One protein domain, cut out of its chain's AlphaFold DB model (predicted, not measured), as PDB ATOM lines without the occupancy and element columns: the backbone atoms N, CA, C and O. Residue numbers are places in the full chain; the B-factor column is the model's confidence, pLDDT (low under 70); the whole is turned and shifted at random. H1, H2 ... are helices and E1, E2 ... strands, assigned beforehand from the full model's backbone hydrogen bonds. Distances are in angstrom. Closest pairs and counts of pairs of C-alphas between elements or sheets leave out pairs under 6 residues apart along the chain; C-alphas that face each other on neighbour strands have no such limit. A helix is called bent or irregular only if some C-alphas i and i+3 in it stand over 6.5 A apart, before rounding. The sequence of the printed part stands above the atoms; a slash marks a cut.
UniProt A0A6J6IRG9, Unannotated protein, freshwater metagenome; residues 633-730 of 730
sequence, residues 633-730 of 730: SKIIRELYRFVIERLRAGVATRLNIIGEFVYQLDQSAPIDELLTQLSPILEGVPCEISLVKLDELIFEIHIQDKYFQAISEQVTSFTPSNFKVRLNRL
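This is residues 633 to 730 of the 730 residues of the protein "Unannotated protein" of freshwater metagenome (UniProt A0A6J6IRG9). A twisted sheet of four strands forms a wall with one bare face; over its other face lie H1, at the E1 edge, and H3, at the E4 edge. H2 bridges these two helices on the side away from the sheet, and a long loop, residues 659 to 670, runs from the end of E1 to the beginning of H2. The printed part has 98 residues with three named helices and four named strands, in the order H1, E1, H2, E2, E3, H3, E4; the sheet runs E1, E2, E3, E4 and is mixed, and the class is mixed, helices and strands. The whole is compact, with a radius of gyration of the C-alphas of 12.9 A, and rounded, with spans of 37 by 28 by 22 A.

The two longest strands are E2, residues 687 to 693, 19.5 A from first to last C-alpha, and E3, residues 697 to 703, 19.8 A. E1 takes residues 653 to 658 and spans 16.6 A. E4 takes residues 724 to 729, also 16.6 A, and ends with C-alpha 729 at (-0.211, 41.455, -3.432). H1, the longest helix, takes residues 634 to 648 and spans 21.1 A, from C-alpha 634 at (17.796, 47.252, 16.829) to C-alpha 648 at (10.346, 27.831, 13.249). H2 takes residues 671 to 681, 15.6 A, and is only just irregular: C-alphas 677 and 680 are 6.50 A apart. H3 takes residues 705 to 716, 16.5 A, and is irregular, with C-alphas 706 and 709 7.3 A apart.

The inner strands E2 and E3 form a hairpin and are antiparallel, their directions at 162 degrees; N 690 and O 700 are 2.8 A apart, within hydrogen-bond range. E1, an edge strand, is parallel to E2 at 14 degrees, with N 656 and O 689 at 2.9 A. E4, the other edge strand, is parallel to E3 at 24 degrees, with N 701 and O 726 at 2.8 A. From edge to edge the strands' lines turn by 55 degrees. H1 and H3 are on the same face of the sheet, an arrangement of two layers, helices on one face of a sheet. H1 lies over E1 at a height over the sheet of 9.7 A and runs along the strands, at 6 degrees to E1 on the local plane; the closest C-alphas of the two are those of Leu 647 and Thr 653, 6.3 A apart. H3 lies over E4 and only just over E3, on which 3 of its C-alphas fall; its height over the sheet is 8.8 A, and it runs along the strands, at 9 degrees to E4 on the local plane. The closest C-alphas of H3 and E4 are those of Asp 705 and Arg 729, 6.0 A apart. H1 and H3 are apart. H2 is not on the sheet. It touches H1 at a shallow tilt of 24 degrees, the same way, closest at the C-alphas of Ile 635 and Ile 671, 6.1 A. H3 touches H2 with residues 711 to 715 alone, at a steep tilt of 48 degrees, opposite ways; the closest C-alphas are those of Ile 681 and Ile 711, 6.9 A apart. Two strand-helix-strand units, each two parallel neighbour strands with a helix between them in the chain, are present: E1, H2, E2 has a left-handed crossover, and E3, H3, E4 a right-handed one. Every O i to N i+4 pair is within hydrogen-bond range in H1, against 5 of 7 in H2 and 4 of 8 in H3.

The two C-alphas farthest apart are those of Leu 665 and Lys 706, 38.1 A. The printed part has no cut and ends at Leu 730, the chain's last residue. The link from E1 to H2 is long, with 12 residues, whose C-alphas lie 13 to 19 A from the mean of the C-alphas; the link from H3 to E4 is short, and those from H1 to E1, H2 to E2, E2 to E3 and E3 to H3 are tight. The mean pLDDT of the printed part is 75.5, and 24 residues are under 70: residues 659 to 670, 694 to 696, 716 to 723 and 730.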
ATOM      1  N   SER A 633      21.887  47.220  14.367       72.94
ATOM      2  CA  SER A 633      20.627  47.953  14.346       72.94
ATOM      3  C   SER A 633      19.540  47.181  15.083       72.94
ATOM      4  O   SER A 633      19.191  46.053  14.723       72.94
ATOM      5  N   LYS A 634      18.930  47.823  16.089       75.06
ATOM      6  CA  LYS A 634      17.796  47.252  16.829       75.06
ATOM      7  C   LYS A 634      16.651  46.846  15.889       75.06
ATOM      8  O   LYS A 634      16.092  45.769  16.047       75.06
ATOM      9  N   ILE A 635      16.367  47.668  14.877       78.19
ATOM     10  CA  ILE A 635      15.330  47.419  13.861       78.19
ATOM     11  C   ILE A 635      15.560  46.087  13.149       78.19
ATOM     12  O   ILE A 635      14.637  45.289  13.004       78.19
ATOM     13  N   ILE A 636      16.801  45.832  12.741       79.56
ATOM     14  CA  ILE A 636      17.163  44.617  12.016       79.56
ATOM     15  C   ILE A 636      17.126  43.394  12.932       79.56
ATOM     16  O   ILE A 636      16.604  42.359  12.526       79.56
ATOM     17  N   ARG A 637      17.600  43.507  14.181       82.06
ATOM     18  CA  ARG A 637      17.555  42.392  15.145       82.06
ATOM     19  C   ARG A 637      16.139  41.923  15.444       82.06
ATOM     20  O   ARG A 637      15.878  40.724  15.453       82.06
ATOM     21  N   GLU A 638      15.233  42.857  15.697       84.56
ATOM     22  CA  GLU A 638      13.856  42.517  16.056       84.56
ATOM     23  C   GLU A 638      13.092  41.976  14.842       84.56
ATOM     24  O   GLU A 638      12.351  41.000  14.956       84.56
ATOM     25  N   LEU A 639      13.366  42.512  13.646       86.75
ATOM     26  CA  LEU A 639      12.846  41.957  12.396       86.75
ATOM     27  C   LEU A 639      13.355  40.532  12.134       86.75
ATOM     28  O   LEU A 639      12.572  39.659  11.758       86.75
ATOM     29  N   TYR A 640      14.646  40.280  12.360       88.56
ATOM     30  CA  TYR A 640      15.238  38.948  12.249       88.56
ATOM     31  C   TYR A 640      14.551  37.952  13.190       88.56
ATOM     32  O   TYR A 640      14.094  36.902  12.736       88.56
ATOM     33  N   ARG A 641      14.407  38.303  14.477       88.31
ATOM     34  CA  ARG A 641      13.717  37.465  15.473       88.31
ATOM     35  C   ARG A 641      12.293  37.136  15.043       88.31
ATOM     36  O   ARG A 641      11.928  35.964  15.009       88.31
ATOM     37  N   PHE A 642      11.537  38.150  14.629       88.12
ATOM     38  CA  PHE A 642      10.167  37.984  14.154       88.12
ATOM     39  C   PHE A 642      10.064  36.995  12.982       88.12
ATOM     40  O   PHE A 642       9.215  36.106  12.979       88.12
ATOM     41  N   VAL A 643      10.946  37.106  11.983       89.31
ATOM     42  CA  VAL A 643      10.951  36.203  10.820       89.31
ATOM     43  C   VAL A 643      11.355  34.779  11.214       89.31
ATOM     44  O   VAL A 643      10.722  33.816  10.773       89.31
ATOM     45  N   ILE A 644      12.375  34.622  12.058       90.06
ATOM     46  CA  ILE A 644      12.863  33.308  12.493       90.06
ATOM     47  C   ILE A 644      11.823  32.563  13.334       90.06
ATOM     48  O   ILE A 644      11.633  31.365  13.125       90.06
ATOM     49  N   GLU A 645      11.108  33.242  14.234       88.81
ATOM     50  CA  GLU A 645      10.021  32.634  15.015       88.81
ATOM     51  C   GLU A 645       8.927  32.056  14.108       88.81
ATOM     52  O   GLU A 645       8.497  30.914  14.290       88.81
ATOM     53  N   ARG A 646       8.544  32.796  13.062       89.50
ATOM     54  CA  ARG A 646       7.556  32.341  12.070       89.50
ATOM     55  C   ARG A 646       8.044  31.137  11.271       89.50
ATOM     56  O   ARG A 646       7.298  30.173  11.094       89.50
ATOM     57  N   LEU A 647       9.302  31.159  10.827       88.81
ATOM     58  CA  LEU A 647       9.911  30.043  10.100       88.81
ATOM     59  C   LEU A 647      10.041  28.788  10.976       88.81
ATOM     60  O   LEU A 647       9.817  27.679  10.488       88.81
ATOM     61  N   ARG A 648      10.339  28.939  12.275       84.94
ATOM     62  CA  ARG A 648      10.346  27.831  13.249       84.94
ATOM     63  C   ARG A 648       8.951  27.255  13.487       84.94
ATOM     64  O   ARG A 648       8.826  26.041  13.616       84.94
ATOM     65  N   ALA A 649       7.913  28.091  13.458       84.56
ATOM     66  CA  ALA A 649       6.514  27.658  13.482       84.56
ATOM     67  C   ALA A 649       6.042  27.012  12.158       84.56
ATOM     68  O   ALA A 649       4.905  26.554  12.065       84.56
ATOM     69  N   GLY A 650       6.899  26.957  11.131       82.12
ATOM     70  CA  GLY A 650       6.593  26.355   9.832       82.12
ATOM     71  C   GLY A 650       5.845  27.274   8.865       82.12
ATOM     72  O   GLY A 650       5.347  26.801   7.843       82.12
ATOM     73  N   VAL A 651       5.763  28.576   9.155       85.38
ATOM     74  CA  VAL A 651       5.084  29.563   8.306       85.38
ATOM     75  C   VAL A 651       6.081  30.165   7.317       85.38
ATOM     76  O   VAL A 651       6.981  30.913   7.703       85.38
ATOM     77  N   ALA A 652       5.899  29.869   6.029       82.94
ATOM     78  CA  ALA A 652       6.777  30.348   4.964       82.94
ATOM     79  C   ALA A 652       6.830  31.886   4.933       82.94
ATOM     80  O   ALA A 652       5.847  32.549   4.600       82.94
ATOM     81  N   THR A 653       7.987  32.443   5.292       87.50
ATOM     82  CA  THR A 653       8.213  33.888   5.389       87.50
ATOM     83  C   THR A 653       9.512  34.244   4.672       87.50
ATOM     84  O   THR A 653      10.557  33.674   4.981       87.50
ATOM     85  N   ARG A 654       9.463  35.176   3.717       86.81
ATOM     86  CA  ARG A 654      10.649  35.685   3.009       86.81
ATOM     87  C   ARG A 654      11.000  37.080   3.511       86.81
ATOM     88  O   ARG A 654      10.101  37.886   3.722       86.81
ATOM     89  N   LEU A 655      12.290  37.369   3.675       86.88
ATOM     90  CA  LEU A 655      12.780  38.671   4.122       86.88
ATOM     91  C   LEU A 655      13.669  39.322   3.060       86.88
ATOM     92  O   LEU A 655      14.618  38.693   2.594       86.88
ATOM     93  N   ASN A 656      13.403  40.593   2.753       83.69
ATOM     94  CA  ASN A 656      14.280  41.451   1.960       83.69
ATOM     95  C   ASN A 656      14.559  42.771   2.696       83.69
ATOM     96  O   ASN A 656      13.683  43.335   3.354       83.69
ATOM     97  N   ILE A 657      15.764  43.311   2.524       76.94
ATOM     98  CA  ILE A 657      16.138  44.650   2.993       76.94
ATOM     99  C   ILE A 657      16.627  45.442   1.778       76.94
ATOM    100  O   ILE A 657      17.492  44.972   1.044       76.94
ATOM    101  N   ILE A 658      16.051  46.623   1.542       73.31
ATOM    102  CA  ILE A 658      16.310  47.456   0.360       73.31
ATOM    103  C   ILE A 658      16.684  48.875   0.816       73.31
ATOM    104  O   ILE A 658      15.859  49.580   1.392       73.31
ATOM    105  N   GLY A 659      17.919  49.313   0.556       61.41
ATOM    106  CA  GLY A 659      18.400  50.674   0.856       61.41
ATOM    107  C   GLY A 659      19.897  50.726   1.192       61.41
ATOM    108  O   GLY A 659      20.466  49.734   1.643       61.41
ATOM    109  N   GLU A 660      20.551  51.873   0.972       52.16
ATOM    110  CA  GLU A 660      21.992  52.033   1.234       52.16
ATOM    111  C   GLU A 660      22.321  52.109   2.746       52.16
ATOM    112  O   GLU A 660      22.025  53.074   3.448       52.16
ATOM    113  N   PHE A 661      22.946  51.031   3.227       51.12
ATOM    114  CA  PHE A 661      24.037  50.907   4.211       51.12
ATOM    115  C   PHE A 661      24.062  51.610   5.580       51.12
ATOM    116  O   PHE A 661      25.022  51.348   6.298       51.12
ATOM    117  N   VAL A 662      23.079  52.386   6.047       52.84
ATOM    118  CA  VAL A 662      23.151  52.896   7.440       52.84
ATOM    119  C   VAL A 662      21.782  52.991   8.118       52.84
ATOM    120  O   VAL A 662      21.167  54.057   8.157       52.84
ATOM    121  N   TYR A 663      21.284  51.908   8.723       55.50
ATOM    122  CA  TYR A 663      20.332  52.055   9.835       55.50
ATOM    123  C   TYR A 663      21.159  52.419  11.071       55.50
ATOM    124  O   TYR A 663      21.731  51.542  11.707       55.50
ATOM    125  N   GLN A 664      21.306  53.722  11.340       52.25
ATOM    126  CA  GLN A 664      22.093  54.216  12.473       52.25
ATOM    127  C   GLN A 664      21.624  53.576  13.788       52.25
ATOM    128  O   GLN A 664      20.424  53.366  13.978       52.25
ATOM    129  N   LEU A 665      22.589  53.333  14.682       48.16
ATOM    130  CA  LEU A 665      22.493  52.631  15.972       48.16
ATOM    131  C   LEU A 665      21.400  53.118  16.946       48.16
ATOM    132  O   LEU A 665      21.176  52.461  17.954       48.16
ATOM    133  N   ASP A 666      20.688  54.206  16.653       46.34
ATOM    134  CA  ASP A 666      19.802  54.878  17.608       46.34
ATOM    135  C   ASP A 666      18.532  55.465  16.967       46.34
ATOM    136  O   ASP A 666      18.049  56.539  17.332       46.34
ATOM    137  N   GLN A 667      17.934  54.772  15.994       50.53
ATOM    138  CA  GLN A 667      16.555  55.109  15.636       50.53
ATOM    139  C   GLN A 667      15.618  54.601  16.735       50.53
ATOM    140  O   GLN A 667      15.277  53.422  16.794       50.53
ATOM    141  N   SER A 668      15.180  55.533  17.584       47.72
ATOM    142  CA  SER A 668      14.114  55.440  18.594       47.72
ATOM    143  C   SER A 668      12.726  55.117  18.006       47.72
ATOM    144  O   SER A 668      11.692  55.540  18.520       47.72
ATOM    145  N   ALA A 669      12.684  54.380  16.901       57.94
ATOM    146  CA  ALA A 669      11.465  53.898  16.295       57.94
ATOM    147  C   ALA A 669      11.013  52.635  17.061       57.94
ATOM    148  O   ALA A 669      11.800  51.691  17.181       57.94
ATOM    149  N   PRO A 670       9.779  52.588  17.600       67.31
ATOM    150  CA  PRO A 670       9.282  51.462  18.391       67.31
ATOM    151  C   PRO A 670       8.910  50.279  17.484       67.31
ATOM    152  O   PRO A 670       7.743  49.912  17.357       67.31
ATOM    153  N   ILE A 671       9.899  49.683  16.812       73.88
ATOM    154  CA  ILE A 671       9.664  48.518  15.953       73.88
ATOM    155  C   ILE A 671       9.090  47.337  16.744       73.88
ATOM    156  O   ILE A 671       8.263  46.603  16.217       73.88
ATOM    157  N   ASP A 672       9.470  47.203  18.016       74.31
ATOM    158  CA  ASP A 672       8.985  46.155  18.916       74.31
ATOM    159  C   ASP A 672       7.453  46.208  19.015       74.31
ATOM    160  O   ASP A 672       6.779  45.183  18.953       74.31
ATOM    161  N   GLU A 673       6.889  47.417  19.103       75.88
ATOM    162  CA  GLU A 673       5.446  47.637  19.176       75.88
ATOM    163  C   GLU A 673       4.766  47.291  17.845       75.88
ATOM    164  O   GLU A 673       3.751  46.596  17.838       75.88
ATOM    165  N   LEU A 674       5.361  47.695  16.715       78.88
ATOM    166  CA  LEU A 674       4.869  47.345  15.379       78.88
ATOM    167  C   LEU A 674       4.836  45.822  15.168       78.88
ATOM    168  O   LEU A 674       3.815  45.278  14.749       78.88
ATOM    169  N   LEU A 675       5.934  45.127  15.471       81.88
ATOM    170  CA  LEU A 675       6.053  43.681  15.272       81.88
ATOM    171  C   LEU A 675       5.151  42.894  16.231       81.88
ATOM    172  O   LEU A 675       4.514  41.930  15.807       81.88
ATOM    173  N   THR A 676       5.015  43.341  17.485       82.12
ATOM    174  CA  THR A 676       4.094  42.731  18.462       82.12
ATOM    175  C   THR A 676       2.648  42.779  17.969       82.12
ATOM    176  O   THR A 676       1.903  41.817  18.146       82.12
ATOM    177  N   GLN A 677       2.251  43.868  17.308       79.44
ATOM    178  CA  GLN A 677       0.895  44.026  16.782       79.44
ATOM    179  C   GLN A 677       0.674  43.322  15.438       79.44
ATOM    180  O   GLN A 677      -0.414  42.807  15.190       79.44
ATOM    181  N   LEU A 678       1.702  43.231  14.589       81.12
ATOM    182  CA  LEU A 678       1.640  42.468  13.337       81.12
ATOM    183  C   LEU A 678       1.639  40.950  13.558       81.12
ATOM    184  O   LEU A 678       1.080  40.224  12.738       81.12
ATOM    185  N   SER A 679       2.243  40.467  14.648       83.56
ATOM    186  CA  SER A 679       2.343  39.037  14.967       83.56
ATOM    187  C   SER A 679       1.000  38.287  14.930       83.56
ATOM    188  O   SER A 679       0.894  37.350  14.134       83.56
ATOM    189  N   PRO A 680      -0.053  38.709  15.665       83.12
ATOM    190  CA  PRO A 680      -1.355  38.038  15.619       83.12
ATOM    191  C   PRO A 680      -2.063  38.185  14.263       83.12
ATOM    192  O   PRO A 680      -2.774  37.281  13.839       83.12
ATOM    193  N   ILE A 681      -1.861  39.298  13.550       84.06
ATOM    194  CA  ILE A 681      -2.501  39.552  12.245       84.06
ATOM    195  C   ILE A 681      -1.951  38.604  11.172       84.06
ATOM    196  O   ILE A 681      -2.678  38.138  10.295       84.06
ATOM    197  N   LEU A 682      -0.649  38.324  11.228       82.94
ATOM    198  CA  LEU A 682       0.045  37.483  10.256       82.94
ATOM    199  C   LEU A 682       0.151  36.019  10.705       82.94
ATOM    200  O   LEU A 682       0.880  35.246  10.073       82.94
ATOM    201  N   GLU A 683      -0.508  35.618  11.793       84.81
ATOM    202  CA  GLU A 683      -0.417  34.265  12.345       84.81
ATOM    203  C   GLU A 683      -0.845  33.215  11.303       84.81
ATOM    204  O   GLU A 683      -1.933  33.268  10.736       84.81
ATOM    205  N   GLY A 684       0.050  32.273  10.984       81.69
ATOM    206  CA  GLY A 684      -0.209  31.227   9.985       81.69
ATOM    207  C   GLY A 684      -0.264  31.691   8.518       81.69
ATOM    208  O   GLY A 684      -0.512  30.866   7.637       81.69
ATOM    209  N   VAL A 685      -0.023  32.973   8.222       85.25
ATOM    210  CA  VAL A 685      -0.120  33.534   6.861       85.25
ATOM    211  C   VAL A 685       1.250  33.565   6.172       85.25
ATOM    212  O   VAL A 685       2.135  34.281   6.635       85.25
ATOM    213  N   PRO A 686       1.454  32.879   5.033       84.94
ATOM    214  CA  PRO A 686       2.686  33.016   4.260       84.94
ATOM    215  C   PRO A 686       2.848  34.432   3.689       84.94
ATOM    216  O   PRO A 686       1.908  34.956   3.083       84.94
ATOM    217  N   CYS A 687       4.023  35.042   3.850       88.06
ATOM    218  CA  CYS A 687       4.264  36.422   3.418       88.06
ATOM    219  C   CYS A 687       5.719  36.704   3.011       88.06
ATOM    220  O   CYS A 687       6.648  35.979   3.365       88.06
ATOM    221  N   GLU A 688       5.914  37.794   2.273       88.06
ATOM    222  CA  GLU A 688       7.218  38.396   2.005       88.06
ATOM    223  C   GLU A 688       7.278  39.778   2.661       88.06
ATOM    224  O   GLU A 688       6.430  40.636   2.425       88.06
ATOM    225  N   ILE A 689       8.264  39.974   3.531       87.69
ATOM    226  CA  ILE A 689       8.468  41.195   4.303       87.69
ATOM    227  C   ILE A 689       9.665  41.927   3.709       87.69
ATOM    228  O   ILE A 689      10.755  41.365   3.610       87.69
ATOM    229  N   SER A 690       9.462  43.180   3.310       85.75
ATOM    230  CA  SER A 690      10.517  44.041   2.784       85.75
ATOM    231  C   SER A 690      10.662  45.294   3.638       85.75
ATOM    232  O   SER A 690       9.710  46.056   3.800       85.75
ATOM    233  N   LEU A 691      11.863  45.523   4.167       83.00
ATOM    234  CA  LEU A 691      12.209  46.771   4.839       83.00
ATOM    235  C   LEU A 691      12.905  47.698   3.841       83.00
ATOM    236  O   LEU A 691      13.996  47.380   3.366       83.00
ATOM    237  N   VAL A 692      12.275  48.828   3.520       78.75
ATOM    238  CA  VAL A 692      12.752  49.755   2.488       78.75
ATOM    239  C   VAL A 692      13.133  51.093   3.116       78.75
ATOM    240  O   VAL A 692      12.293  51.762   3.720       78.75
ATOM    241  N   LYS A 693      14.394  51.504   2.949       70.00
ATOM    242  CA  LYS A 693      14.899  52.813   3.375       70.00
ATOM    243  C   LYS A 693      15.201  53.685   2.157       70.00
ATOM    244  O   LYS A 693      16.190  53.468   1.462       70.00
ATOM    245  N   LEU A 694      14.318  54.656   1.920       68.50
ATOM    246  CA  LEU A 694      14.490  55.747   0.954       68.50
ATOM    247  C   LEU A 694      14.714  57.042   1.763       68.50
ATOM    248  O   LEU A 694      15.722  57.139   2.455       68.50
ATOM    249  N   ASP A 695      13.748  57.967   1.776       60.72
ATOM    250  CA  ASP A 695      13.754  59.165   2.642       60.72
ATOM    251  C   ASP A 695      13.103  58.919   4.020       60.72
ATOM    252  O   ASP A 695      13.414  59.577   5.010       60.72
ATOM    253  N   GLU A 696      12.211  57.929   4.091       65.12
ATOM    254  CA  GLU A 696      11.543  57.433   5.297       65.12
ATOM    255  C   GLU A 696      11.683  55.901   5.360       65.12
ATOM    256  O   GLU A 696      12.000  55.248   4.361       65.12
ATOM    257  N   LEU A 697      11.437  55.323   6.537       71.88
ATOM    258  CA  LEU A 697      11.500  53.882   6.771       71.88
ATOM    259  C   LEU A 697      10.128  53.246   6.470       71.88
ATOM    260  O   LEU A 697       9.138  53.531   7.149       71.88
ATOM    261  N   ILE A 698      10.061  52.415   5.426       76.12
ATOM    262  CA  ILE A 698       8.827  51.789   4.928       76.12
ATOM    263  C   ILE A 698       8.872  50.284   5.208       76.12
ATOM    264  O   ILE A 698       9.853  49.613   4.892       76.12
ATOM    265  N   PHE A 699       7.789  49.756   5.779       80.31
ATOM    266  CA  PHE A 699       7.612  48.331   6.050       80.31
ATOM    267  C   PHE A 699       6.592  47.752   5.065       80.31
ATOM    268  O   PHE A 699       5.398  48.036   5.164       80.31
ATOM    269  N   GLU A 700       7.044  46.977   4.082       84.56
ATOM    270  CA  GLU A 700       6.167  46.381   3.071       84.56
ATOM    271  C   GLU A 700       5.892  44.908   3.377       84.56
ATOM    272  O   GLU A 700       6.812  44.124   3.607       84.56
ATOM    273  N   ILE A 701       4.618  44.524   3.351       84.12
ATOM    274  CA  ILE A 701       4.156  43.153   3.566       84.12
ATOM    275  C   ILE A 701       3.435  42.703   2.299       84.12
ATOM    276  O   ILE A 701       2.378  43.228   1.947       84.12
ATOM    277  N   HIS A 702       4.007  41.720   1.619       84.00
ATOM    278  CA  HIS A 702       3.469  41.116   0.408       84.00
ATOM    279  C   HIS A 702       2.818  39.776   0.768       84.00
ATOM    280  O   HIS A 702       3.456  38.908   1.369       84.00
ATOM    281  N   ILE A 703       1.537  39.604   0.446       86.00
ATOM    282  CA  ILE A 703       0.740  38.413   0.795       86.00
ATOM    283  C   ILE A 703      -0.074  37.916  -0.401       86.00
ATOM    284  O   ILE A 703      -0.433  38.684  -1.291       86.00
ATOM    285  N   GLN A 704      -0.388  36.617  -0.419       81.19
ATOM    286  CA  GLN A 704      -1.194  36.015  -1.486       81.19
ATOM    287  C   GLN A 704      -2.623  36.581  -1.509       81.19
ATOM    288  O   GLN A 704      -3.228  36.796  -0.456       81.19
ATOM    289  N   ASP A 705      -3.198  36.714  -2.710       76.81
ATOM    290  CA  ASP A 705      -4.526  37.309  -2.950       76.81
ATOM    291  C   ASP A 705      -5.636  36.758  -2.037       76.81
ATOM    292  O   ASP A 705      -6.465  37.519  -1.536       76.81
ATOM    293  N   LYS A 706      -5.626  35.448  -1.747       79.31
ATOM    294  CA  LYS A 706      -6.620  34.796  -0.870       79.31
ATOM    295  C   LYS A 706      -6.635  35.314   0.575       79.31
ATOM    296  O   LYS A 706      -7.646  35.157   1.251       79.31
ATOM    297  N   TYR A 707      -5.540  35.908   1.049       79.56
ATOM    298  CA  TYR A 707      -5.425  36.483   2.395       79.56
ATOM    299  C   TYR A 707      -5.513  38.016   2.384       79.56
ATOM    300  O   TYR A 707      -5.706  38.629   3.432       79.56
ATOM    301  N   PHE A 708      -5.401  38.640   1.205       78.88
ATOM    302  CA  PHE A 708      -5.226  40.084   1.070       78.88
ATOM    303  C   PHE A 708      -6.397  40.889   1.637       78.88
ATOM    304  O   PHE A 708      -6.177  41.815   2.412       78.88
ATOM    305  N   GLN A 709      -7.640  40.523   1.306       74.81
ATOM    306  CA  GLN A 709      -8.817  41.261   1.785       74.81
ATOM    307  C   GLN A 709      -8.937  41.235   3.314       74.81
ATOM    308  O   GLN A 709      -9.032  42.298   3.923       74.81
ATOM    309  N   ALA A 710      -8.837  40.052   3.929       75.94
ATOM    310  CA  ALA A 710      -8.983  39.878   5.377       75.94
ATOM    311  C   ALA A 710      -7.897  40.609   6.187       75.94
ATOM    312  O   ALA A 710      -8.170  41.130   7.265       75.94
ATOM    313  N   ILE A 711      -6.671  40.667   5.658       79.81
ATOM    314  CA  ILE A 711      -5.532  41.301   6.334       79.81
ATOM    315  C   ILE A 711      -5.505  42.810   6.083       79.81
ATOM    316  O   ILE A 711      -5.134  43.568   6.978       79.81
ATOM    317  N   SER A 712      -5.932  43.267   4.900       76.12
ATOM    318  CA  SER A 712      -5.914  44.692   4.553       76.12
ATOM    319  C   SER A 712      -6.732  45.548   5.512       76.12
ATOM    320  O   SER A 712      -6.232  46.577   5.954       76.12
ATOM    321  N   GLU A 713      -7.914  45.079   5.919       70.62
ATOM    322  CA  GLU A 713      -8.785  45.788   6.861       70.62
ATOM    323  C   GLU A 713      -8.131  45.932   8.245       70.62
ATOM    324  O   GLU A 713      -8.173  47.005   8.850       70.62
ATOM    325  N   GLN A 714      -7.445  44.884   8.710       76.25
ATOM    326  CA  GLN A 714      -6.769  44.872  10.008       76.25
ATOM    327  C   GLN A 714      -5.517  45.759  10.006       76.25
ATOM    328  O   GLN A 714      -5.330  46.558  10.924       76.25
ATOM    329  N   VAL A 715      -4.702  45.708   8.948       72.06
ATOM    330  CA  VAL A 715      -3.472  46.515   8.835       72.06
ATOM    331  C   VAL A 715      -3.779  48.004   8.640       72.06
ATOM    332  O   VAL A 715      -3.093  48.847   9.212       72.06
ATOM    333  N   THR A 716      -4.851  48.369   7.920       65.69
ATOM    334  CA  THR A 716      -5.256  49.786   7.795       65.69
ATOM    335  C   THR A 716      -5.742  50.414   9.101       65.69
ATOM    336  O   THR A 716      -5.704  51.636   9.231       65.69
ATOM    337  N   SER A 717      -6.164  49.608  10.080       61.72
ATOM    338  CA  SER A 717      -6.641  50.100  11.379       61.72
ATOM    339  C   SER A 717      -5.518  50.492  12.352       61.72
ATOM    340  O   SER A 717      -5.774  51.193  13.330       61.72
ATOM    341  N   PHE A 718      -4.272  50.095  12.062       65.50
ATOM    342  CA  PHE A 718      -3.103  50.332  12.906       65.50
ATOM    343  C   PHE A 718      -1.895  50.736  12.048       65.50
ATOM    344  O   PHE A 718      -1.050  49.923  11.682       65.50
ATOM    345  N   THR A 719      -1.809  52.018  11.695       56.94
ATOM    346  CA  THR A 719      -0.572  52.605  11.154       56.94
ATOM    347  C   THR A 719       0.020  53.545  12.206       56.94
ATOM    348  O   THR A 719      -0.511  54.639  12.403       56.94
ATOM    349  N   PRO A 720       1.076  53.137  12.941       57.84
ATOM    350  CA  PRO A 720       1.724  54.012  13.912       57.84
ATOM    351  C   PRO A 720       2.352  55.227  13.216       57.84
ATOM    352  O   PRO A 720       2.841  55.129  12.092       57.84
ATOM    353  N   SER A 721       2.386  56.379  13.896       54.31
ATOM    354  CA  SER A 721       2.773  57.684  13.326       54.31
ATOM    355  C   SER A 721       4.185  57.754  12.730       54.31
ATOM    356  O   SER A 721       4.490  58.694  12.001       54.31
ATOM    357  N   ASN A 722       5.040  56.776  13.042       58.53
ATOM    358  CA  ASN A 722       6.468  56.790  12.724       58.53
ATOM    359  C   ASN A 722       6.873  55.753  11.655       58.53
ATOM    360  O   ASN A 722       8.035  55.736  11.262       58.53
ATOM    361  N   PHE A 723       5.949  54.904  11.180       64.19
ATOM    362  CA  PHE A 723       6.212  53.907  10.131       64.19
ATOM    363  C   PHE A 723       5.125  53.940   9.055       64.19
ATOM    364  O   PHE A 723       3.933  53.883   9.354       64.19
ATOM    365  N   LYS A 724       5.529  53.932   7.781       70.19
ATOM    366  CA  LYS A 724       4.607  53.644   6.676       70.19
ATOM    367  C   LYS A 724       4.568  52.137   6.445       70.19
ATOM    368  O   LYS A 724       5.527  51.574   5.923       70.19
ATOM    369  N   VAL A 725       3.461  51.499   6.817       73.00
ATOM    370  CA  VAL A 725       3.198  50.091   6.489       73.00
ATOM    371  C   VAL A 725       2.465  50.028   5.150       73.00
ATOM    372  O   VAL A 725       1.434  50.680   4.980       73.00
ATOM    373  N   ARG A 726       2.988  49.266   4.184       80.25
ATOM    374  CA  ARG A 726       2.333  49.024   2.889       80.25
ATOM    375  C   ARG A 726       1.995  47.552   2.742       80.25
ATOM    376  O   ARG A 726       2.857  46.699   2.919       80.25
ATOM    377  N   LEU A 727       0.749  47.266   2.381       79.06
ATOM    378  CA  LEU A 727       0.303  45.917   2.062       79.06
ATOM    379  C   LEU A 727       0.237  45.753   0.543       79.06
ATOM    380  O   LEU A 727      -0.473  46.502  -0.127       79.06
ATOM    381  N   ASN A 728       0.944  44.762   0.014       80.94
ATOM    382  CA  ASN A 728       1.035  44.475  -1.413       80.94
ATOM    383  C   ASN A 728       0.569  43.040  -1.706       80.94
ATOM    384  O   ASN A 728       0.548  42.174  -0.827       80.94
ATOM    385  N   ARG A 729       0.154  42.793  -2.949       77.56
ATOM    386  CA  ARG A 729      -0.211  41.455  -3.432       77.56
ATOM    387  C   ARG A 729       1.035  40.775  -3.996       77.56
ATOM    388  O   ARG A 729       1.755  41.418  -4.757       77.56
ATOM    389  N   LEU A 730       1.264  39.522  -3.591       66.44
ATOM    390  CA  LEU A 730       2.316  38.642  -4.128       66.44
ATOM    391  C   LEU A 730       2.034  38.209  -5.567       66.44
ATOM    392  O   LEU A 730       0.861  37.869  -5.848       66.44
TER     393      LEU A 730